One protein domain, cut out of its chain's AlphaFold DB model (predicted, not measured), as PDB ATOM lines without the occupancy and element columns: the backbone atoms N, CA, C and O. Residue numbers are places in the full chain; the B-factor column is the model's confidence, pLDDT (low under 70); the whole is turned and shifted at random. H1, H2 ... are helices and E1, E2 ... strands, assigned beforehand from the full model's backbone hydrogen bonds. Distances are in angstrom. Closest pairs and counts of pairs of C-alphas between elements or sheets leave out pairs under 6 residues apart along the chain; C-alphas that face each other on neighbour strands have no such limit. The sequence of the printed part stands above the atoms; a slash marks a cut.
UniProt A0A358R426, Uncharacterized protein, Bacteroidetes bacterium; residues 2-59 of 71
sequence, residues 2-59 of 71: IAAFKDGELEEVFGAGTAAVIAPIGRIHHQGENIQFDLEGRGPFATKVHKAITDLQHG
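AT A GLANCE: This is residues 2 to 59 of the 71 residues of an uncharacterized protein of Bacteroidetes bacterium (UniProt A0A358R426). Two small strand hairpins follow each other along a loose rod; helix H2 packs on the first, E1 and E2, and reaches past it to one end, while E3 and E4 make the other end, with short H1 nearby. The 58 printed residues run H1, E1, E2, E3, E4, H2, mixed in class, with two antiparallel two-stranded sheets. The radius of gyration of the C-alphas is 13.4 A and the spans are 44 by 21 by 18 A.

IN THESE COORDINATES: H1, residues 2 to 6, begins at C-alpha 2 (307.778, 386.204, 449.756). E1 is residues 14 to 17, E2 21 to 24, E3 27 to 30 and E4 33 to 36. H2, residues 44 to 57, is 20.1 A long and ends at C-alpha 57 (298.819, 386.207, 482.548).

HOW THE PARTS SIT: In hairpin E1 and E2, N 15 and O 23 are 2.8 A apart, within hydrogen-bond range. The closest C-alphas of E2 and H2, Ile 22 and His 50, are 5.8 A apart. E2 runs on into E3 at 76 degrees. In hairpin E3 and E4, N 28 and O 35 are 2.9 A apart, within hydrogen-bond range. H1 and E4 are only just apart, closest 8.1 A. In H1 and H2 every O i to N i+4 pair is within hydrogen-bond range.

THE WHOLE: The C-alphas farthest apart, Gly 32 and Gly 59, are 45.0 A apart. The printed part has no cut and no long link. Residues 38 to 41 have pLDDT under 70.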
ATOM      1  N   ILE A   2     307.981 387.066 450.942       80.94
ATOM      2  CA  ILE A   2     307.778 386.204 449.756       80.94
ATOM      3  C   ILE A   2     309.103 385.637 449.225       80.94
ATOM      4  O   ILE A   2     309.150 384.456 448.919       80.94
ATOM      5  N   ALA A   3     310.174 386.440 449.174       84.12
ATOM      6  CA  ALA A   3     311.518 385.957 448.827       84.12
ATOM      7  C   ALA A   3     311.992 384.859 449.797       84.12
ATOM      8  O   ALA A   3     312.131 383.727 449.377       84.12
ATOM      9  N   ALA A   4     312.043 385.136 451.106       82.75
ATOM     10  CA  ALA A   4     312.384 384.136 452.131       82.75
ATOM     11  C   ALA A   4     311.529 382.848 452.085       82.75
ATOM     12  O   ALA A   4     312.034 381.768 452.350       82.75
ATOM     13  N   PHE A   5     310.241 382.939 451.732       81.88
ATOM     14  CA  PHE A   5     309.405 381.757 451.490       81.88
ATOM     15  C   PHE A   5     309.862 380.976 450.248       81.88
ATOM     16  O   PHE A   5     309.964 379.756 450.300       81.88
ATOM     17  N   LYS A   6     310.150 381.676 449.141       81.31
ATOM     18  CA  LYS A   6     310.653 381.080 447.891       81.31
ATOM     19  C   LYS A   6     312.055 380.478 448.060       81.31
ATOM     20  O   LYS A   6     312.339 379.458 447.444       81.31
ATOM     21  N   ASP A   7     312.873 381.068 448.925       87.25
ATOM     22  CA  ASP A   7     314.245 380.646 449.221       87.25
ATOM     23  C   ASP A   7     314.310 379.558 450.316       87.25
ATOM     24  O   ASP A   7     315.378 379.019 450.591       87.25
ATOM     25  N   GLY A   8     313.172 379.201 450.932       81.00
ATOM     26  CA  GLY A   8     313.090 378.170 451.975       81.00
ATOM     27  C   GLY A   8     313.616 378.601 453.351       81.00
ATOM     28  O   GLY A   8     313.781 377.764 454.231       81.00
ATOM     29  N   GLU A   9     313.861 379.895 453.552       86.06
ATOM     30  CA  GLU A   9     314.384 380.475 454.798       86.06
ATOM     31  C   GLU A   9     313.278 380.875 455.791       86.06
ATOM     32  O   GLU A   9     313.555 381.294 456.914       86.06
ATOM     33  N   LEU A  10     312.006 380.807 455.384       83.38
ATOM     34  CA  LEU A  10     310.890 381.152 456.259       83.38
ATOM     35  C   LEU A  10     310.571 380.006 457.231       83.38
ATOM     36  O   LEU A  10     309.978 379.006 456.837       83.38
ATOM     37  N   GLU A  11     310.892 380.207 458.509       83.31
ATOM     38  CA  GLU A  11     310.675 379.203 459.560       83.31
ATOM     39  C   GLU A  11     309.234 379.176 460.100       83.31
ATOM     40  O   GLU A  11     308.617 378.117 460.175       83.31
ATOM     41  N   GLU A  12     308.670 380.330 460.483       86.31
ATOM     42  CA  GLU A  12     307.331 380.414 461.082       86.31
ATOM     43  C   GLU A  12     306.600 381.716 460.732       86.31
ATOM     44  O   GLU A  12     307.207 382.772 460.538       86.31
ATOM     45  N   VAL A  13     305.264 381.657 460.722       88.75
ATOM     46  CA  VAL A  13     304.397 382.826 460.546       88.75
ATOM     47  C   VAL A  13     303.141 382.720 461.418       88.75
ATOM     48  O   VAL A  13     302.406 381.730 461.400       88.75
ATOM     49  N   PHE A  14     302.892 383.752 462.223       90.44
ATOM     50  CA  PHE A  14     301.746 383.822 463.128       90.44
ATOM     51  C   PHE A  14     301.333 385.273 463.389       90.44
ATOM     52  O   PHE A  14     302.153 386.189 463.355       90.44
ATOM     53  N   GLY A  15     300.048 385.481 463.665       90.81
ATOM     54  CA  GLY A  15     299.527 386.740 464.192       90.81
ATOM     55  C   GLY A  15     299.579 386.762 465.719       90.81
ATOM     56  O   GLY A  15     299.416 385.722 466.357       90.81
ATOM     57  N   ALA A  16     299.759 387.943 466.309       92.81
ATOM     58  CA  ALA A  16     299.683 388.156 467.753       92.81
ATOM     59  C   ALA A  16     298.618 389.210 468.080       92.81
ATOM     60  O   ALA A  16     298.478 390.203 467.367       92.81
ATOM     61  N   GLY A  17     297.862 389.000 469.155       90.81
ATOM     62  CA  GLY A  17     296.824 389.941 469.576       90.81
ATOM     63  C   GLY A  17     296.046 389.456 470.791       90.81
ATOM     64  O   GLY A  17     296.006 388.260 471.069       90.81
ATOM     65  N   THR A  18     295.397 390.377 471.503       90.06
ATOM     66  CA  THR A  18     294.746 390.113 472.800       90.06
ATOM     67  C   THR A  18     293.762 388.945 472.768       90.06
ATOM     68  O   THR A  18     293.703 388.171 473.714       90.06
ATOM     69  N   ALA A  19     293.018 388.782 471.669       83.81
ATOM     70  CA  ALA A  19     291.982 387.756 471.556       83.81
ATOM     71  C   ALA A  19     292.523 386.317 471.469       83.81
ATOM     72  O   ALA A  19     291.864 385.393 471.933       83.81
ATOM     73  N   ALA A  20     293.694 386.111 470.858       82.50
ATOM     74  CA  ALA A  20     294.212 384.770 470.557       82.50
ATOM     75  C   ALA A  20     295.613 384.509 471.120       82.50
ATOM     76  O   ALA A  20     296.081 383.371 471.087       82.50
ATOM     77  N   VAL A  21     296.279 385.554 471.623       89.62
ATOM     78  CA  VAL A  21     297.690 385.611 472.024       89.62
ATOM     79  C   VAL A  21     298.632 385.328 470.849       89.62
ATOM     80  O   VAL A  21     299.362 386.227 470.442       89.62
ATOM     81  N   ILE A  22     298.560 384.130 470.260       90.06
ATOM     82  CA  ILE A  22     299.268 383.693 469.051       90.06
ATOM     83  C   ILE A  22     298.321 382.864 468.169       90.06
ATOM     84  O   ILE A  22     297.754 381.872 468.628       90.06
ATOM     85  N   ALA A  23     298.180 383.231 466.894       88.12
ATOM     86  CA  ALA A  23     297.359 382.530 465.904       88.12
ATOM     87  C   ALA A  23     298.208 382.103 464.686       88.12
ATOM     88  O   ALA A  23     298.778 382.975 464.028       88.12
ATOM     89  N   PRO A  24     298.311 380.797 464.363       85.19
ATOM     90  CA  PRO A  24     299.083 380.327 463.210       85.19
ATOM     91  C   PRO A  24     298.441 380.767 461.882       85.19
ATOM     92  O   PRO A  24     297.214 380.829 461.779       85.19
ATOM     93  N   ILE A  25     299.255 381.054 460.860       87.81
ATOM     94  CA  ILE A  25     298.777 381.477 459.530       87.81
ATOM     95  C   ILE A  25     298.942 380.332 458.528       87.81
ATOM     96  O   ILE A  25     300.047 380.046 458.095       87.81
ATOM     97  N   GLY A  26     297.837 379.708 458.108       84.38
ATOM     98  CA  GLY A  26     297.877 378.588 457.153       84.38
ATOM     99  C   GLY A  26     298.068 378.992 455.686       84.38
ATOM    100  O   GLY A  26     298.577 378.208 454.888       84.38
ATOM    101  N   ARG A  27     297.663 380.207 455.298       88.25
ATOM    102  CA  ARG A  27     297.770 380.682 453.910       88.25
ATOM    103  C   ARG A  27     297.794 382.201 453.829       88.25
ATOM    104  O   ARG A  27     297.006 382.865 454.501       88.25
ATOM    105  N   ILE A  28     298.618 382.734 452.931       89.06
ATOM    106  CA  ILE A  28     298.584 384.135 452.502       89.06
ATOM    107  C   ILE A  28     298.236 384.183 451.014       89.06
ATOM    108  O   ILE A  28     298.891 383.543 450.195       89.06
ATOM    109  N   HIS A  29     297.205 384.949 450.662       90.25
ATOM    110  CA  HIS A  29     296.874 385.256 449.272       90.25
ATOM    111  C   HIS A  29     297.393 386.653 448.930       90.25
ATOM    112  O   HIS A  29     297.032 387.623 449.598       90.25
ATOM    113  N   HIS A  30     298.239 386.764 447.908       88.50
ATOM    114  CA  HIS A  30     298.847 388.033 447.521       88.50
ATOM    115  C   HIS A  30     299.087 388.088 446.009       88.50
ATOM    116  O   HIS A  30     299.758 387.224 445.458       88.50
ATOM    117  N   GLN A  31     298.558 389.122 445.343       89.44
ATOM    118  CA  GLN A  31     298.739 389.364 443.898       89.44
ATOM    119  C   GLN A  31     298.399 388.154 443.003       89.44
ATOM    120  O   GLN A  31     299.058 387.903 442.002       89.44
ATOM    121  N   GLY A  32     297.363 387.389 443.364       90.00
ATOM    122  CA  GLY A  32     296.965 386.186 442.627       90.00
ATOM    123  C   GLY A  32     297.784 384.933 442.961       90.00
ATOM    124  O   GLY A  32     297.376 383.840 442.578       90.00
ATOM    125  N   GLU A  33     298.874 385.051 443.725       86.06
ATOM    126  CA  GLU A  33     299.639 383.915 444.242       86.06
ATOM    127  C   GLU A  33     299.085 383.457 445.604       86.06
ATOM    128  O   GLU A  33     298.729 384.265 446.469       86.06
ATOM    129  N   ASN A  34     299.023 382.137 445.802       87.12
ATOM    130  CA  ASN A  34     298.727 381.525 447.097       87.12
ATOM    131  C   ASN A  34     300.021 381.000 447.712       87.12
ATOM    132  O   ASN A  34     300.635 380.076 447.188       87.12
ATOM    133  N   ILE A  35     300.394 381.569 448.852       86.62
ATOM    134  CA  ILE A  35     301.490 381.099 449.690       86.62
ATOM    135  C   ILE A  35     300.863 380.206 450.756       86.62
ATOM    136  O   ILE A  35     300.203 380.699 451.674       86.62
ATOM    137  N   GLN A  36     301.002 378.895 450.583       85.12
ATOM    138  CA  GLN A  36     300.507 377.901 451.527       85.12
ATOM    139  C   GLN A  36     301.622 377.558 452.515       85.12
ATOM    140  O   GLN A  36     302.734 377.241 452.096       85.12
ATOM    141  N   PHE A  37     301.315 377.602 453.807       80.25
ATOM    142  CA  PHE A  37     302.221 377.130 454.848       80.25
ATOM    143  C   PHE A  37     301.765 375.738 455.269       80.25
ATOM    144  O   PHE A  37     300.592 375.546 455.605       80.25
ATOM    145  N   ASP A  38     302.672 374.765 455.200       69.00
ATOM    146  CA  ASP A  38     302.414 373.414 455.688       69.00
ATOM    147  C   ASP A  38     302.564 373.426 457.209       69.00
ATOM    148  O   ASP A  38     303.663 373.364 457.757       69.00
ATOM    149  N   LEU A  39     301.451 373.684 457.892       62.25
ATOM    150  CA  LEU A  39     301.425 373.850 459.336       62.25
ATOM    151  C   LEU A  39     300.710 372.663 459.971       62.25
ATOM    152  O   LEU A  39     299.482 372.656 460.086       62.25
ATOM    153  N   GLU A  40     301.479 371.718 460.505       61.78
ATOM    154  CA  GLU A  40     301.013 370.849 461.588       61.78
ATOM    155  C   GLU A  40     300.906 371.675 462.891       61.78
ATOM    156  O   GLU A  40     301.659 371.516 463.846       61.78
ATOM    157  N   GLY A  41     299.975 372.635 462.926       66.50
ATOM    158  CA  GLY A  41     299.712 373.472 464.099       66.50
ATOM    159  C   GLY A  41     300.638 374.686 464.262       66.50
ATOM    160  O   GLY A  41     300.950 375.393 463.306       66.50
ATOM    161  N   ARG A  42     300.982 375.016 465.515       72.00
ATOM    162  CA  ARG A  42     301.860 376.150 465.855       72.00
ATOM    163  C   ARG A  42     303.301 375.654 465.901       72.00
ATOM    164  O   ARG A  42     303.577 374.700 466.623       72.00
ATOM    165  N   GLY A  43     304.209 376.335 465.205       83.88
ATOM    166  CA  GLY A  43     305.633 376.017 465.269       83.88
ATOM    167  C   GLY A  43     306.228 376.146 466.688       83.88
ATOM    168  O   GLY A  43     305.580 376.690 467.601       83.88
ATOM    169  N   PRO A  44     307.435 375.599 466.924       88.94
ATOM    170  CA  PRO A  44     308.105 375.629 468.223       88.94
ATOM    171  C   PRO A  44     308.236 377.035 468.834       88.94
ATOM    172  O   PRO A  44     308.034 377.190 470.045       88.94
ATOM    173  N   PHE A  45     308.531 378.069 468.040       90.50
ATOM    174  CA  PHE A  45     308.694 379.429 468.554       90.50
ATOM    175  C   PHE A  45     307.345 380.058 468.918       90.50
ATOM    176  O   PHE A  45     307.172 380.519 470.051       90.50
ATOM    177  N   ALA A  46     306.355 379.983 468.028       90.69
ATOM    178  CA  ALA A  46     304.979 380.403 468.288       90.69
ATOM    179  C   ALA A  46     304.407 379.761 469.568       90.69
ATOM    180  O   ALA A  46     303.769 380.427 470.392       90.69
ATOM    181  N   THR A  47     304.680 378.469 469.773       91.44
ATOM    182  CA  THR A  47     304.270 377.721 470.969       91.44
ATOM    183  C   THR A  47     304.969 378.231 472.229       91.44
ATOM    184  O   THR A  47     304.313 378.449 473.253       91.44
ATOM    185  N   LYS A  48     306.282 378.485 472.160       93.56
ATOM    186  CA  LYS A  48     307.059 379.047 473.273       93.56
ATOM    187  C   LYS A  48     306.538 380.426 473.687       93.56
ATOM    188  O   LYS A  48     306.350 380.664 474.880       93.56
ATOM    189  N   VAL A  49     306.271 381.304 472.720       93.06
ATOM    190  CA  VAL A  49     305.744 382.655 472.972       93.06
ATOM    191  C   VAL A  49     304.360 382.586 473.611       93.06
ATOM    192  O   VAL A  49     304.128 383.215 474.644       93.06
ATOM    193  N   HIS A  50     303.458 381.772 473.057       94.00
ATOM    194  CA  HIS A  50     302.123 381.592 473.624       94.00
ATOM    195  C   HIS A  50     302.182 381.120 475.078       94.00
ATOM    196  O   HIS A  50     301.491 381.669 475.939       94.00
ATOM    197  N   LYS A  51     303.023 380.120 475.369       94.75
ATOM    198  CA  LYS A  51     303.197 379.603 476.728       94.75
ATOM    199  C   LYS A  51     303.733 380.680 477.671       94.75
ATOM    200  O   LYS A  51     303.167 380.860 478.739       94.75
ATOM    201  N   ALA A  52     304.767 381.418 477.271       94.44
ATOM    202  CA  ALA A  52     305.358 382.462 478.107       94.44
ATOM    203  C   ALA A  52     304.341 383.554 478.483       94.44
ATOM    204  O   ALA A  52     304.232 383.915 479.653       94.44
ATOM    205  N   ILE A  53     303.563 384.035 477.509       93.88
ATOM    206  CA  ILE A  53     302.557 385.078 477.745       93.88
ATOM    207  C   ILE A  53     301.410 384.541 478.608       93.88
ATOM    208  O   ILE A  53     301.023 385.182 479.581       93.88
ATOM    209  N   THR A  54     300.873 383.362 478.282       94.81
ATOM    210  CA  THR A  54     299.735 382.800 479.027       94.81
ATOM    211  C   THR A  54     300.111 382.380 480.443       94.81
ATOM    212  O   THR A  54     299.312 382.572 481.357       94.81
ATOM    213  N   ASP A  55     301.317 381.859 480.666       96.25
ATOM    214  CA  ASP A  55     301.791 381.542 482.012       96.25
ATOM    215  C   ASP A  55     301.958 382.802 482.861       96.25
ATOM    216  O   ASP A  55     301.605 382.783 484.039       96.25
ATOM    217  N   LEU A  56     302.432 383.900 482.266       95.44
ATOM    218  CA  LEU A  56     302.522 385.185 482.947       95.44
ATOM    219  C   LEU A  56     301.132 385.730 483.304       95.44
ATOM    220  O   LEU A  56     300.888 386.073 484.456       95.44
ATOM    221  N   GLN A  57     300.198 385.736 482.346       93.00
ATOM    222  CA  GLN A  57     298.819 386.207 482.548       93.00
ATOM    223  C   GLN A  57     298.087 385.457 483.668       93.00
ATOM    224  O   GLN A  57     297.303 386.056 484.397       93.00
ATOM    225  N   HIS A  58     298.342 384.155 483.812       94.38
ATOM    226  CA  HIS A  58     297.722 383.318 484.844       94.38
ATOM    227  C   HIS A  58     298.558 383.221 486.131       94.38
ATOM    228  O   HIS A  58     298.245 382.394 486.987       94.38
ATOM    229  N   GLY A  59     299.639 383.999 486.265       93.75
ATOM    230  CA  GLY A  59     300.489 384.000 487.460       93.75
ATOM    231  C   GLY A  59     301.230 382.682 487.719       93.75
ATOM    232  O   GLY A  59     301.614 382.401 488.851       93.75
TER     233      GLY A  59